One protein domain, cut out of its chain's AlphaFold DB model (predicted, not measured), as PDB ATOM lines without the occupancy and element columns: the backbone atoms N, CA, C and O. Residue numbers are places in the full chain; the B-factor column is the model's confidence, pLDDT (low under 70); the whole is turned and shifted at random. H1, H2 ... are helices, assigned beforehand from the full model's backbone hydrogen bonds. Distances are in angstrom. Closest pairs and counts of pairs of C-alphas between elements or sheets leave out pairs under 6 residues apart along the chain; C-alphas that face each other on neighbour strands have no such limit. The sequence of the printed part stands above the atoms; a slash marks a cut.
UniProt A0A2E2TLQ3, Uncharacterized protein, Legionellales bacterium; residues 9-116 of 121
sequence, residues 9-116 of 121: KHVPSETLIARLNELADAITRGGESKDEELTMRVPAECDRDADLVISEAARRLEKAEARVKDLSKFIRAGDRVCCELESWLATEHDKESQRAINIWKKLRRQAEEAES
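What this domain is: This is residues 9 to 116 of the 121 residues of an uncharacterized protein of Legionellales bacterium (UniProt A0A2E2TLQ3). Look first for one very long helix, H3, which makes the axis of a thin rod; a small head of H1 and the short H2 sits at its beginning, where H1 packs on its first turns, and at its other end H4 folds back beside it as a narrow V. Between the head and the V, residues 61 to 81 of H3 are bare, and residues 106 to 116, mostly of H4, stick out from the open end of the V. The printed part has 108 residues with four named helices, H1, H2, H3 and H4 along the chain, and no named strand; its class is all helix. It is extended, with a radius of gyration of the C-alphas of 25.3 A and spans of 77 by 23 by 20 A.

How they stand to each other: Begin with H3, residues 50 to 91. With its residues 86 to 90 alone it touches H4, residues 95 to 114, and there the closest C-alphas, those of Leu 89 and Ser 97, are 5.5 A apart. The two form a helical hairpin, running opposite ways at a shallow tilt of 27 degrees. At the other end, residues 50 to 57 of H3 touch H1, residues 13 to 29, through its residues 16 to 23 alone; the closest C-alphas, those of Leu 16 and Val 53, are 6.2 A apart, and the tilt is steep at 56 degrees, opposite ways. Go on to H2, residues 32 to 38, which forms a helical hairpin with H1: the closest C-alphas, Ala 26 and Lys 34, are 5.2 A apart, at a tilt of 38 degrees that is only just steep. H2 and H3 are close but not clearly touching, with the C-alphas of Leu 38 and Ala 50 closest at 5.8 A. H4 is apart from H1 and H2. The helix packing is only just mostly crossed, with one of the three touching pairs at a shallow tilt. In H1, H2, H3 and H4 every O i to N i+4 pair is within hydrogen-bond range.

Where its parts are: Find C-alpha 50 at (66.660, 54.957, -20.202); from there H3 runs 61.1 A to C-alpha 91 at (24.289, 10.923, -21.426). H4 covers 29.0 A and ends at C-alpha 114, (32.616, 36.696, -33.007). H1 measures 24.4 A and H2 10.0 A.

The domain as a whole: The C-alphas farthest apart, those of Glu 32 and Asp 94, are 77.6 A apart. The printed part has no cut. The link from H2 to H3, 11 residues, is long; those from H1 to H2 and from H3 to H4 are tight. Mean pLDDT of the printed part is 87.5; look for values under 70 at residue 93 and residues 115 to 116.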
ATOM      1  N   LYS A   9      56.256  54.238 -11.806       92.50
ATOM      2  CA  LYS A   9      54.921  53.616 -11.819       92.50
ATOM      3  C   LYS A   9      53.801  54.568 -12.244       92.50
ATOM      4  O   LYS A   9      52.736  54.106 -12.647       92.50
ATOM      5  N   HIS A  10      54.014  55.880 -12.122       93.94
ATOM      6  CA  HIS A  10      53.033  56.896 -12.507       93.94
ATOM      7  C   HIS A  10      53.134  57.290 -13.983       93.94
ATOM      8  O   HIS A  10      52.254  57.992 -14.476       93.94
ATOM      9  N   VAL A  11      54.176  56.845 -14.692       92.94
ATOM     10  CA  VAL A  11      54.340  57.134 -16.117       92.94
ATOM     11  C   VAL A  11      53.303  56.321 -16.912       92.94
ATOM     12  O   VAL A  11      53.242  55.095 -16.764       92.94
ATOM     13  N   PRO A  12      52.459  56.946 -17.749       95.00
ATOM     14  CA  PRO A  12      51.505  56.224 -18.586       95.00
ATOM     15  C   PRO A  12      52.203  55.259 -19.550       95.00
ATOM     16  O   PRO A  12      53.298  55.536 -20.036       95.00
ATOM     17  N   SER A  13      51.560  54.128 -19.859       94.44
ATOM     18  CA  SER A  13      52.139  53.133 -20.776       94.44
ATOM     19  C   SER A  13      52.393  53.703 -22.173       94.44
ATOM     20  O   SER A  13      53.417  53.392 -22.762       94.44
ATOM     21  N   GLU A  14      51.521  54.583 -22.672       94.75
ATOM     22  CA  GLU A  14      51.708  55.278 -23.956       94.75
ATOM     23  C   GLU A  14      53.001  56.103 -23.978       94.75
ATOM     24  O   GLU A  14      53.745  56.072 -24.955       94.75
ATOM     25  N   THR A  15      53.307  56.793 -22.874       94.00
ATOM     26  CA  THR A  15      54.550  57.557 -22.730       94.00
ATOM     27  C   THR A  15      55.759  56.627 -22.720       94.00
ATOM     28  O   THR A  15      56.703  56.877 -23.462       94.00
ATOM     29  N   LEU A  16      55.722  55.528 -21.957       94.44
ATOM     30  CA  LEU A  16      56.810  54.540 -21.954       94.44
ATOM     31  C   LEU A  16      57.039  53.932 -23.344       94.44
ATOM     32  O   LEU A  16      58.182  53.812 -23.763       94.44
ATOM     33  N   ILE A  17      55.975  53.593 -24.079       95.56
ATOM     34  CA  ILE A  17      56.074  53.033 -25.435       95.56
ATOM     35  C   ILE A  17      56.729  54.035 -26.389       95.56
ATOM     36  O   ILE A  17      57.668  53.679 -27.097       95.56
ATOM     37  N   ALA A  18      56.272  55.291 -26.382       95.50
ATOM     38  CA  ALA A  18      56.869  56.337 -27.207       95.50
ATOM     39  C   ALA A  18      58.365  56.506 -26.898       95.50
ATOM     40  O   ALA A  18      59.184  56.547 -27.812       95.50
ATOM     41  N   ARG A  19      58.732  56.517 -25.609       94.38
ATOM     42  CA  ARG A  19      60.134  56.606 -25.186       94.38
ATOM     43  C   ARG A  19      60.968  55.399 -25.598       94.38
ATOM     44  O   ARG A  19      62.086  55.584 -26.055       94.38
ATOM     45  N   LEU A  20      60.452  54.179 -25.474       95.44
ATOM     46  CA  LEU A  20      61.173  52.977 -25.908       95.44
ATOM     47  C   LEU A  20      61.480  53.005 -27.410       95.44
ATOM     48  O   LEU A  20      62.577  52.614 -27.806       95.44
ATOM     49  N   ASN A  21      60.553  53.505 -28.232       94.81
ATOM     50  CA  ASN A  21      60.792  53.684 -29.665       94.81
ATOM     51  C   ASN A  21      61.894  54.719 -29.927       94.81
ATOM     52  O   ASN A  21      62.788  54.472 -30.728       94.81
ATOM     53  N   GLU A  22      61.881  55.843 -29.208       92.38
ATOM     54  CA  GLU A  22      62.932  56.863 -29.316       92.38
ATOM     55  C   GLU A  22      64.305  56.337 -28.880       92.38
ATOM     56  O   GLU A  22      65.301  56.609 -29.546       92.38
ATOM     57  N   LEU A  23      64.364  55.532 -27.814       93.50
ATOM     58  CA  LEU A  23      65.596  54.870 -27.378       93.50
ATOM     59  C   LEU A  23      66.105  53.875 -28.430       93.50
ATOM     60  O   LEU A  23      67.306  53.828 -28.703       93.50
ATOM     61  N   ALA A  24      65.213  53.099 -29.052       92.75
ATOM     62  CA  ALA A  24      65.576  52.192 -30.138       92.75
ATOM     63  C   ALA A  24      66.129  52.961 -31.353       92.75
ATOM     64  O   ALA A  24      67.180  52.602 -31.895       92.75
ATOM     65  N   ASP A  25      65.485  54.066 -31.731       92.00
ATOM     66  CA  ASP A  25      65.952  54.955 -32.796       92.00
ATOM     67  C   ASP A  25      67.319  55.574 -32.460       92.00
ATOM     68  O   ASP A  25      68.218  55.586 -33.303       92.00
ATOM     69  N   ALA A  26      67.527  56.041 -31.227       90.44
ATOM     70  CA  ALA A  26      68.796  56.621 -30.785       90.44
ATOM     71  C   ALA A  26      69.953  55.610 -30.853       90.44
ATOM     72  O   ALA A  26      71.051  55.939 -31.313       90.44
ATOM     73  N   ILE A  27      69.700  54.354 -30.464       88.56
ATOM     74  CA  ILE A  27      70.684  53.265 -30.562       88.56
ATOM     75  C   ILE A  27      71.084  53.016 -32.021       88.56
ATOM     76  O   ILE A  27      72.269  52.821 -32.297       88.56
ATOM     77  N   THR A  28      70.124  53.028 -32.950       90.75
ATOM     78  CA  THR A  28      70.403  52.774 -34.375       90.75
ATOM     79  C   THR A  28      71.106  53.942 -35.069       90.75
ATOM     80  O   THR A  28      71.938  53.706 -35.942       90.75
ATOM     81  N   ARG A  29      70.826  55.190 -34.670       88.38
ATOM     82  CA  ARG A  29      71.485  56.389 -35.217       88.38
ATOM     83  C   ARG A  29      72.936  56.542 -34.749       88.38
ATOM     84  O   ARG A  29      73.774  56.986 -35.532       88.38
ATOM     85  N   GLY A  30      73.242  56.147 -33.512       84.12
ATOM     86  CA  GLY A  30      74.592  56.216 -32.947       84.12
ATOM     87  C   GLY A  30      75.102  57.644 -32.697       84.12
ATOM     88  O   GLY A  30      74.358  58.619 -32.778       84.12
ATOM     89  N   GLY A  31      76.392  57.762 -32.362       85.12
ATOM     90  CA  GLY A  31      77.053  59.048 -32.100       85.12
ATOM     91  C   GLY A  31      76.456  59.815 -30.915       85.12
ATOM     92  O   GLY A  31      76.024  59.210 -29.935       85.12
ATOM     93  N   GLU A  32      76.395  61.142 -31.031       81.38
ATOM     94  CA  GLU A  32      75.895  62.050 -29.984       81.38
ATOM     95  C   GLU A  32      74.457  61.722 -29.551       81.38
ATOM     96  O   GLU A  32      74.134  61.808 -28.372       81.38
ATOM     97  N   SER A  33      73.612  61.236 -30.470       78.31
ATOM     98  CA  SER A  33      72.234  60.831 -30.152       78.31
ATOM     99  C   SER A  33      72.172  59.668 -29.162       78.31
ATOM    100  O   SER A  33      71.229  59.582 -28.380       78.31
ATOM    101  N   LYS A  34      73.148  58.756 -29.200       82.69
ATOM    102  CA  LYS A  34      73.223  57.636 -28.260       82.69
ATOM    103  C   LYS A  34      73.686  58.120 -26.889       82.69
ATOM    104  O   LYS A  34      73.127  57.703 -25.877       82.69
ATOM    105  N   ASP A  35      74.694  58.984 -26.866       82.62
ATOM    106  CA  ASP A  35      75.263  59.496 -25.621       82.62
ATOM    107  C   ASP A  35      74.270  60.417 -24.894       82.62
ATOM    108  O   ASP A  35      74.152  60.338 -23.675       82.62
ATOM    109  N   GLU A  36      73.485  61.224 -25.612       82.75
ATOM    110  CA  GLU A  36      72.466  62.096 -25.008       82.75
ATOM    111  C   GLU A  36      71.293  61.338 -24.371       82.75
ATOM    112  O   GLU A  36      70.779  61.773 -23.335       82.75
ATOM    113  N   GLU A  37      70.864  60.230 -24.981       84.88
ATOM    114  CA  GLU A  37      69.682  59.475 -24.546       84.88
ATOM    115  C   GLU A  37      70.004  58.367 -23.531       84.88
ATOM    116  O   GLU A  37      69.155  58.012 -22.716       84.88
ATOM    117  N   LEU A  38      71.234  57.838 -23.527       83.88
ATOM    118  CA  LEU A  38      71.667  56.808 -22.569       83.88
ATOM    119  C   LEU A  38      72.442  57.371 -21.369       83.88
ATOM    120  O   LEU A  38      72.812  56.614 -20.468       83.88
ATOM    121  N   THR A  39      72.686  58.682 -21.329       85.88
ATOM    122  CA  THR A  39      73.291  59.336 -20.165       85.88
ATOM    123  C   THR A  39      72.220  59.746 -19.163       85.88
ATOM    124  O   THR A  39      71.291  60.484 -19.486       85.88
ATOM    125  N   MET A  40      72.391  59.310 -17.913       80.44
ATOM    126  CA  MET A  40      71.493  59.671 -16.817       80.44
ATOM    127  C   MET A  40      71.587  61.158 -16.474       80.44
ATOM    128  O   MET A  40      72.675  61.741 -16.422       80.44
ATOM    129  N   ARG A  41      70.435  61.761 -16.173       83.69
ATOM    130  CA  ARG A  41      70.338  63.169 -15.780       83.69
ATOM    131  C   ARG A  41      70.218  63.317 -14.271       83.69
ATOM    132  O   ARG A  41      69.772  62.428 -13.554       83.69
ATOM    133  N   VAL A  42      70.625  64.486 -13.780       82.81
ATOM    134  CA  VAL A  42      70.437  64.873 -12.380       82.81
ATOM    135  C   VAL A  42      69.663  66.196 -12.326       82.81
ATOM    136  O   VAL A  42      70.152  67.196 -12.855       82.81
ATOM    137  N   PRO A  43      68.491  66.242 -11.660       83.75
ATOM    138  CA  PRO A  43      67.739  65.104 -11.113       83.75
ATOM    139  C   PRO A  43      67.233  64.139 -12.196       83.75
ATOM    140  O   PRO A  43      67.029  64.549 -13.336       83.75
ATOM    141  N   ALA A  44      67.018  62.881 -11.802       88.06
ATOM    142  CA  ALA A  44      66.516  61.830 -12.681       88.06
ATOM    143  C   ALA A  44      65.086  62.118 -13.178       88.06
ATOM    144  O   ALA A  44      64.233  62.598 -12.420       88.06
ATOM    145  N   GLU A  45      64.823  61.790 -14.439       89.88
ATOM    146  CA  GLU A  45      63.564  62.005 -15.152       89.88
ATOM    147  C   GLU A  45      62.911  60.644 -15.472       89.88
ATOM    148  O   GLU A  45      63.333  59.919 -16.368       89.88
ATOM    149  N   CYS A  46      61.852  60.282 -14.736       90.38
ATOM    150  CA  CYS A  46      61.218  58.952 -14.814       90.38
ATOM    151  C   CYS A  46      60.611  58.610 -16.187       90.38
ATOM    152  O   CYS A  46      60.418  57.437 -16.498       90.38
ATOM    153  N   ASP A  47      60.243  59.619 -16.974       90.00
ATOM    154  CA  ASP A  47      59.679  59.500 -18.321       90.00
ATOM    155  C   ASP A  47      60.717  59.698 -19.427       90.00
ATOM    156  O   ASP A  47      60.335  59.845 -20.584       90.00
ATOM    157  N   ARG A  48      62.009  59.716 -19.094       89.81
ATOM    158  CA  ARG A  48      63.079  59.886 -20.073       89.81
ATOM    159  C   ARG A  48      64.236  58.931 -19.843       89.81
ATOM    160  O   ARG A  48      64.645  58.271 -20.792       89.81
ATOM    161  N   ASP A  49      64.764  58.898 -18.624       91.38
ATOM    162  CA  ASP A  49      66.010  58.199 -18.332       91.38
ATOM    163  C   ASP A  49      65.870  56.716 -18.689       91.38
ATOM    164  O   ASP A  49      64.935  56.029 -18.261       91.38
ATOM    165  N   ALA A  50      66.786  56.247 -19.540       91.44
ATOM    166  CA  ALA A  50      66.660  54.957 -20.202       91.44
ATOM    167  C   ALA A  50      66.581  53.794 -19.205       91.44
ATOM    168  O   ALA A  50      65.791  52.873 -19.397       91.44
ATOM    169  N   ASP A  51      67.347  53.844 -18.117       91.19
ATOM    170  CA  ASP A  51      67.337  52.826 -17.067       91.19
ATOM    171  C   ASP A  51      65.968  52.730 -16.375       91.19
ATOM    172  O   ASP A  51      65.440  51.626 -16.205       91.19
ATOM    173  N   LEU A  52      65.358  53.870 -16.040       93.25
ATOM    174  CA  LEU A  52      64.047  53.936 -15.395       93.25
ATOM    175  C   LEU A  52      62.932  53.483 -16.340       93.25
ATOM    176  O   LEU A  52      62.087  52.672 -15.949       93.25
ATOM    177  N   VAL A  53      62.954  53.960 -17.588       94.00
ATOM    178  CA  VAL A  53      61.966  53.604 -18.617       94.00
ATOM    179  C   VAL A  53      62.032  52.109 -18.935       94.00
ATOM    180  O   VAL A  53      60.997  51.438 -18.924       94.00
ATOM    181  N   ILE A  54      63.231  51.568 -19.170       94.88
ATOM    182  CA  ILE A  54      63.428  50.153 -19.517       94.88
ATOM    183  C   ILE A  54      63.059  49.252 -18.334       94.88
ATOM    184  O   ILE A  54      62.343  48.266 -18.520       94.88
ATOM    185  N   SER A  55      63.488  49.592 -17.113       95.44
ATOM    186  CA  SER A  55      63.190  48.784 -15.921       95.44
ATOM    187  C   SER A  55      61.691  48.731 -15.627       95.44
ATOM    188  O   SER A  55      61.136  47.668 -15.340       95.44
ATOM    189  N   GLU A  56      61.003  49.869 -15.734       96.12
ATOM    190  CA  GLU A  56      59.558  49.931 -15.526       96.12
ATOM    191  C   GLU A  56      58.789  49.204 -16.638       96.12
ATOM    192  O   GLU A  56      57.797  48.523 -16.354       96.12
ATOM    193  N   ALA A  57      59.251  49.289 -17.888       96.38
ATOM    194  CA  ALA A  57      58.676  48.537 -18.998       96.38
ATOM    195  C   ALA A  57      58.812  47.020 -18.793       96.38
ATOM    196  O   ALA A  57      57.814  46.305 -18.910       96.38
ATOM    197  N   ALA A  58      59.999  46.538 -18.406       97.00
ATOM    198  CA  ALA A  58      60.234  45.127 -18.100       97.00
ATOM    199  C   ALA A  58      59.303  44.633 -16.981       97.00
ATOM    200  O   ALA A  58      58.585  43.645 -17.150       97.00
ATOM    201  N   ARG A  59      59.197  45.393 -15.885       96.69
ATOM    202  CA  ARG A  59      58.293  45.084 -14.767       96.69
ATOM    203  C   ARG A  59      56.824  44.996 -15.200       96.69
ATOM    204  O   ARG A  59      56.060  44.173 -14.686       96.69
ATOM    205  N   ARG A  60      56.386  45.866 -16.119       96.38
ATOM    206  CA  ARG A  60      55.018  45.821 -16.668       96.38
ATOM    207  C   ARG A  60      54.805  44.608 -17.560       96.38
ATOM    208  O   ARG A  60      53.728  44.015 -17.475       96.38
ATOM    209  N   LEU A  61      55.804  44.240 -18.358       96.38
ATOM    210  CA  LEU A  61      55.762  43.064 -19.220       96.38
ATOM    211  C   LEU A  61      55.608  41.785 -18.387       96.38
ATOM    212  O   LEU A  61      54.651  41.045 -18.592       96.38
ATOM    213  N   GLU A  62      56.440  41.602 -17.358       96.75
ATOM    214  CA  GLU A  62      56.354  40.458 -16.435       96.75
ATOM    215  C   GLU A  62      54.966  40.345 -15.791       96.75
ATOM    216  O   GLU A  62      54.362  39.270 -15.723       96.75
ATOM    217  N   LYS A  63      54.409  41.478 -15.341       95.44
ATOM    218  CA  LYS A  63      53.074  41.506 -14.734       95.44
ATOM    219  C   LYS A  63      51.976  41.183 -15.751       95.44
ATOM    220  O   LYS A  63      50.984  40.548 -15.387       95.44
ATOM    221  N   ALA A  64      52.116  41.636 -16.994       94.75
ATOM    222  CA  ALA A  64      51.177  41.326 -18.066       94.75
ATOM    223  C   ALA A  64      51.223  39.834 -18.423       94.75
ATOM    224  O   ALA A  64      50.170  39.199 -18.463       94.75
ATOM    225  N   GLU A  65      52.413  39.254 -18.574       96.12
ATOM    226  CA  GLU A  65      52.601  37.823 -18.842       96.12
ATOM    227  C   GLU A  65      52.033  36.946 -17.723       96.12
ATOM    228  O   GLU A  65      51.317  35.977 -17.994       96.12
ATOM    229  N   ALA A  66      52.273  37.312 -16.460       95.69
ATOM    230  CA  ALA A  66      51.699  36.609 -15.315       95.69
ATOM    231  C   ALA A  66      50.161  36.615 -15.363       95.69
ATOM    232  O   ALA A  66      49.530  35.566 -15.214       95.69
ATOM    233  N   ARG A  67      49.554  37.774 -15.656       95.12
ATOM    234  CA  ARG A  67      48.095  37.890 -15.812       95.12
ATOM    235  C   ARG A  67      47.587  37.051 -16.980       95.12
ATOM    236  O   ARG A  67      46.645  36.295 -16.788       95.12
ATOM    237  N   VAL A  68      48.208  37.136 -18.156       95.44
ATOM    238  CA  VAL A  68      47.826  36.328 -19.329       95.44
ATOM    239  C   VAL A  68      47.882  34.837 -19.000       95.44
ATOM    240  O   VAL A  68      46.941  34.102 -19.303       95.44
ATOM    241  N   LYS A  69      48.934  34.388 -18.311       95.56
ATOM    242  CA  LYS A  69      49.069  32.998 -17.868       95.56
ATOM    243  C   LYS A  69      47.937  32.593 -16.929       95.56
ATOM    244  O   LYS A  69      47.369  31.517 -17.108       95.56
ATOM    245  N   ASP A  70      47.589  33.425 -15.956       95.38
ATOM    246  CA  ASP A  70      46.496  33.124 -15.032       95.38
ATOM    247  C   ASP A  70      45.134  33.109 -15.731       95.38
ATOM    248  O   ASP A  70      44.390  32.142 -15.563       95.38
ATOM    249  N   LEU A  71      44.844  34.086 -16.599       94.50
ATOM    250  CA  LEU A  71      43.639  34.066 -17.436       94.50
ATOM    251  C   LEU A  71      43.575  32.795 -18.296       94.50
ATOM    252  O   LEU A  71      42.530  32.152 -18.354       94.50
ATOM    253  N   SER A  72      44.695  32.365 -18.884       94.25
ATOM    254  CA  SER A  72      44.739  31.137 -19.689       94.25
ATOM    255  C   SER A  72      44.403  29.877 -18.880       94.25
ATOM    256  O   SER A  72      43.780  28.955 -19.403       94.25
ATOM    257  N   LYS A  73      44.771  29.826 -17.589       95.00
ATOM    258  CA  LYS A  73      44.398  28.714 -16.701       95.00
ATOM    259  C   LYS A  73      42.899  28.714 -16.428       95.00
ATOM    260  O   LYS A  73      42.295  27.647 -16.453       95.00
ATOM    261  N   PHE A  74      42.312  29.888 -16.179       90.94
ATOM    262  CA  PHE A  74      40.872  30.018 -15.956       90.94
ATOM    263  C   PHE A  74      40.068  29.615 -17.187       90.94
ATOM    264  O   PHE A  74      39.117  28.853 -17.046       90.94
ATOM    265  N   ILE A  75      40.489  30.049 -18.378       93.38
ATOM    266  CA  ILE A  75      39.850  29.655 -19.639       93.38
ATOM    267  C   ILE A  75      39.892  28.132 -19.794       93.38
ATOM    268  O   ILE A  75      38.845  27.510 -19.913       93.38
ATOM    269  N   ARG A  76      41.065  27.502 -19.636       90.88
ATOM    270  CA  ARG A  76      41.199  26.034 -19.717       90.88
ATOM    271  C   ARG A  76      40.356  25.283 -18.684       90.88
ATOM    272  O   ARG A  76      39.887  24.181 -18.956       90.88
ATOM    273  N   ALA A  77      40.218  25.832 -17.478       91.56
ATOM    274  CA  ALA A  77      39.354  25.255 -16.455       91.56
ATOM    275  C   ALA A  77      37.874  25.375 -16.853       91.56
ATOM    276  O   ALA A  77      37.134  24.405 -16.711       91.56
ATOM    277  N   GLY A  78      37.472  26.526 -17.399       91.06
ATOM    278  CA  GLY A  78      36.144  26.741 -17.970       91.06
ATOM    279  C   GLY A  78      35.842  25.773 -19.113       91.06
ATOM    280  O   GLY A  78      34.810  25.111 -19.078       91.06
ATOM    281  N   ASP A  79      36.773  25.604 -20.054       90.31
ATOM    282  CA  ASP A  79      36.643  24.657 -21.168       90.31
ATOM    283  C   ASP A  79      36.426  23.228 -20.671       90.31
ATOM    284  O   ASP A  79      35.560  22.514 -21.173       90.31
ATOM    285  N   ARG A  80      37.164  22.815 -19.631       90.19
ATOM    286  CA  ARG A  80      36.988  21.493 -19.021       90.19
ATOM    287  C   ARG A  80      35.584  21.315 -18.450       90.19
ATOM    288  O   ARG A  80      34.955  20.300 -18.726       90.19
ATOM    289  N   VAL A  81      35.099  22.294 -17.687       88.25
ATOM    290  CA  VAL A  81      33.748  22.256 -17.106       88.25
ATOM    291  C   VAL A  81      32.689  22.216 -18.205       88.25
ATOM    292  O   VAL A  81      31.749  21.433 -18.116       88.25
ATOM    293  N   CYS A  82      32.855  23.005 -19.268       85.56
ATOM    294  CA  CYS A  82      31.972  22.962 -20.429       85.56
ATOM    295  C   CYS A  82      31.938  21.564 -21.061       85.56
ATOM    296  O   CYS A  82      30.850  21.040 -21.275       85.56
ATOM    297  N   CYS A  83      33.090  20.925 -21.289       83.38
ATOM    298  CA  CYS A  83      33.137  19.571 -21.850       83.38
ATOM    299  C   CYS A  83      32.529  18.507 -20.923       83.38
ATOM    300  O   CYS A  83      31.879  17.576 -21.396       83.38
ATOM    301  N   GLU A  84      32.715  18.630 -19.607       87.56
ATOM    302  CA  GLU A  84      32.076  17.740 -18.627       87.56
ATOM    303  C   GLU A  84      30.550  17.898 -18.643       87.56
ATOM    304  O   GLU A  84      29.832  16.897 -18.678       87.56
ATOM    305  N   LEU A  85      30.051  19.138 -18.701       82.69
ATOM    306  CA  LEU A  85      28.622  19.433 -18.835       82.69
ATOM    307  C   LEU A  85      28.048  18.919 -20.159       82.69
ATOM    308  O   LEU A  85      26.964  18.343 -20.164       82.69
ATOM    309  N   GLU A  86      28.766  19.090 -21.272       81.81
ATOM    310  CA  GLU A  86      28.374  18.525 -22.569       81.81
ATOM    311  C   GLU A  86      28.251  17.002 -22.505       81.81
ATOM    312  O   GLU A  86      27.272  16.445 -23.001       81.81
ATOM    313  N   SER A  87      29.232  16.334 -21.893       83.75
ATOM    314  CA  SER A  87      29.236  14.882 -21.719       83.75
ATOM    315  C   SER A  87      28.043  14.426 -20.877       83.75
ATOM    316  O   SER A  87      27.311  13.524 -21.281       83.75
ATOM    317  N   TRP A  88      27.792  15.100 -19.752       82.12
ATOM    318  CA  TRP A  88      26.665  14.802 -18.870       82.12
ATOM    319  C   TRP A  88      25.317  14.983 -19.581       82.12
ATOM    320  O   TRP A  88      24.529  14.037 -19.651       82.12
ATOM    321  N   LEU A  89      25.101  16.137 -20.222       78.00
ATOM    322  CA  LEU A  89      23.889  16.400 -21.004       78.00
ATOM    323  C   LEU A  89      23.704  15.394 -22.149       78.00
ATOM    324  O   LEU A  89      22.575  15.074 -22.502       78.00
ATOM    325  N   ALA A  90      24.789  14.906 -22.756       74.88
ATOM    326  CA  ALA A  90      24.716  13.914 -23.828       74.88
ATOM    327  C   ALA A  90      24.353  12.511 -23.317       74.88
ATOM    328  O   ALA A  90      23.767  11.727 -24.063       74.88
ATOM    329  N   THR A  91      24.693  12.185 -22.066       79.00
ATOM    330  CA  THR A  91      24.289  10.923 -21.426       79.00
ATOM    331  C   THR A  91      22.845  10.938 -20.930       79.00
ATOM    332  O   THR A  91      22.222   9.879 -20.824       79.00
ATOM    333  N   GLU A  92      22.290  12.119 -20.658       71.12
ATOM    334  CA  GLU A  92      20.942  12.283 -20.127       71.12
ATOM    335  C   GLU A  92      19.932  12.533 -21.259       71.12
ATOM    336  O   GLU A  92      19.843  13.600 -21.858       71.12
ATOM    337  N   HIS A  93      19.161  11.497 -21.596       62.69
ATOM    338  CA  HIS A  93      18.279  11.466 -22.770       62.69
ATOM    339  C   HIS A  93      16.912  12.152 -22.567       62.69
ATOM    340  O   HIS A  93      15.908  11.759 -23.173       62.69
ATOM    341  N   ASP A  94      16.840  13.177 -21.722       78.69
ATOM    342  CA  ASP A  94      15.611  13.944 -21.539       78.69
ATOM    343  C   ASP A  94      15.449  15.048 -22.620       78.69
ATOM    344  O   ASP A  94      16.390  15.475 -23.297       78.69
ATOM    345  N   LYS A  95      14.208  15.506 -22.833       74.31
ATOM    346  CA  LYS A  95      13.885  16.506 -23.870       74.31
ATOM    347  C   LYS A  95      14.429  17.906 -23.558       74.31
ATOM    348  O   LYS A  95      14.599  18.698 -24.487       74.31
ATOM    349  N   GLU A  96      14.638  18.240 -22.291       79.56
ATOM    350  CA  GLU A  96      15.181  19.518 -21.825       79.56
ATOM    351  C   GLU A  96      16.704  19.563 -21.993       79.56
ATOM    352  O   GLU A  96      17.216  20.541 -22.540       79.56
ATOM    353  N   SER A  97      17.404  18.472 -21.688       75.31
ATOM    354  CA  SER A  97      18.832  18.263 -21.934       75.31
ATOM    355  C   SER A  97      19.168  18.387 -23.420       75.31
ATOM    356  O   SER A  97      20.062  19.147 -23.806       75.31
ATOM    357  N   GLN A  98      18.359  17.788 -24.302       75.69
ATOM    358  CA  GLN A  98      18.551  17.942 -25.749       75.69
ATOM    359  C   GLN A  98      18.320  19.386 -26.238       75.69
ATOM    360  O   GLN A  98      18.989  19.854 -27.166       75.69
ATOM    361  N   ARG A  99      17.380  20.122 -25.623       80.25
ATOM    362  CA  ARG A  99      17.170  21.555 -25.906       80.25
ATOM    363  C   ARG A  99      18.357  22.385 -25.423       80.25
ATOM    364  O   ARG A  99      18.815  23.246 -26.175       80.25
ATOM    365  N   ALA A 100      18.873  22.100 -24.230       81.81
ATOM    366  CA  ALA A 100      20.038  22.768 -23.660       81.81
ATOM    367  C   ALA A 100      21.283  22.587 -24.544       81.81
ATOM    368  O   ALA A 100      21.919  23.581 -24.890       81.81
ATOM    369  N   ILE A 101      21.560  21.365 -25.022       80.00
ATOM    370  CA  ILE A 101      22.667  21.084 -25.959       80.00
ATOM    371  C   ILE A 101      22.543  21.915 -27.239       80.00
ATOM    372  O   ILE A 101      23.521  22.499 -27.704       80.00
ATOM    373  N   ASN A 102      21.349  21.977 -27.833       82.38
ATOM    374  CA  ASN A 102      21.143  22.713 -29.082       82.38
ATOM    375  C   ASN A 102      21.320  24.229 -28.899       82.38
ATOM    376  O   ASN A 102      21.914  24.884 -29.757       82.38
ATOM    377  N   ILE A 103      20.834  24.785 -27.781       87.12
ATOM    378  CA  ILE A 103      21.043  26.197 -27.424       87.12
ATOM    379  C   ILE A 103      22.534  26.466 -27.212       87.12
ATOM    380  O   ILE A 103      23.071  27.418 -27.776       87.12
ATOM    381  N   TRP A 104      23.215  25.605 -26.457       83.00
ATOM    382  CA  TRP A 104      24.634  25.747 -26.156       83.00
ATOM    383  C   TRP A 104      25.507  25.680 -27.417       83.00
ATOM    384  O   TRP A 104      26.328  26.568 -27.634       83.00
ATOM    385  N   LYS A 105      25.258  24.725 -28.326       83.81
ATOM    386  CA  LYS A 105      25.950  24.640 -29.628       83.81
ATOM    387  C   LYS A 105      25.767  25.902 -30.468       83.81
ATOM    388  O   LYS A 105      26.708  26.352 -31.117       83.81
ATOM    389  N   LYS A 106      24.563  26.483 -30.452       88.88
ATOM    390  CA  LYS A 106      24.274  27.737 -31.159       88.88
ATOM    391  C   LYS A 106      25.063  28.907 -30.564       88.88
ATOM    392  O   LYS A 106      25.661  29.661 -31.323       88.88
ATOM    393  N   LEU A 107      25.075  29.041 -29.237       85.31
ATOM    394  CA  LEU A 107      25.815  30.099 -28.542       85.31
ATOM    395  C   LEU A 107      27.328  29.965 -28.743       85.31
ATOM    396  O   LEU A 107      27.990  30.957 -29.033       85.31
ATOM    397  N   ARG A 108      27.866  28.742 -28.664       82.75
ATOM    398  CA  ARG A 108      29.283  28.459 -28.924       82.75
ATOM    399  C   ARG A 108      29.691  28.886 -30.332       82.75
ATOM    400  O   ARG A 108      30.665  29.609 -30.489       82.75
ATOM    401  N   ARG A 109      28.900  28.512 -31.339       84.94
ATOM    402  CA  ARG A 109      29.152  28.902 -32.729       84.94
ATOM    403  C   ARG A 109      29.135  30.425 -32.915       84.94
ATOM    404  O   ARG A 109      29.972  30.956 -33.627       84.94
ATOM    405  N   GLN A 110      28.216  31.128 -32.250       87.38
ATOM    406  CA  GLN A 110      28.171  32.596 -32.277       87.38
ATOM    407  C   GLN A 110      29.406  33.234 -31.625       87.38
ATOM    408  O   GLN A 110      29.869  34.264 -32.103       87.38
ATOM    409  N   ALA A 111      29.940  32.635 -30.558       79.44
ATOM    410  CA  ALA A 111      31.169  33.101 -29.918       79.44
ATOM    411  C   ALA A 111      32.405  32.871 -30.809       79.44
ATOM    412  O   ALA A 111      33.199  33.789 -30.981       79.44
ATOM    413  N   GLU A 112      32.520  31.699 -31.441       81.12
ATOM    414  CA  GLU A 112      33.605  31.371 -32.385       81.12
ATOM    415  C   GLU A 112      33.574  32.279 -33.635       81.12
ATOM    416  O   GLU A 112      34.612  32.743 -34.102       81.12
ATOM    417  N   GLU A 113      32.380  32.600 -34.151       84.44
ATOM    418  CA  GLU A 113      32.196  33.564 -35.249       84.44
ATOM    419  C   GLU A 113      32.554  35.006 -34.819       84.44
ATOM    420  O   GLU A 113      33.102  35.770 -35.614       84.44
ATOM    421  N   ALA A 114      32.297  35.377 -33.559       74.31
ATOM    422  CA  ALA A 114      32.616  36.696 -33.007       74.31
ATOM    423  C   ALA A 114      34.103  36.891 -32.656       74.31
ATOM    424  O   ALA A 114      34.527  38.036 -32.515       74.31
ATOM    425  N   GLU A 115      34.891  35.817 -32.533       61.00
ATOM    426  CA  GLU A 115      36.357  35.863 -32.379       61.00
ATOM    427  C   GLU A 115      37.106  36.046 -33.715       61.00
ATOM    428  O   GLU A 115      38.299  36.342 -33.706       61.00
ATOM    429  N   SER A 116      36.412  35.983 -34.863       53.66
ATOM    430  CA  SER A 116      36.965  36.317 -36.191       53.66
ATOM    431  C   SER A 116      36.576  37.702 -36.769       53.66
ATOM    432  O   SER A 116      36.296  37.782 -37.969       53.66
TER     433      SER A 116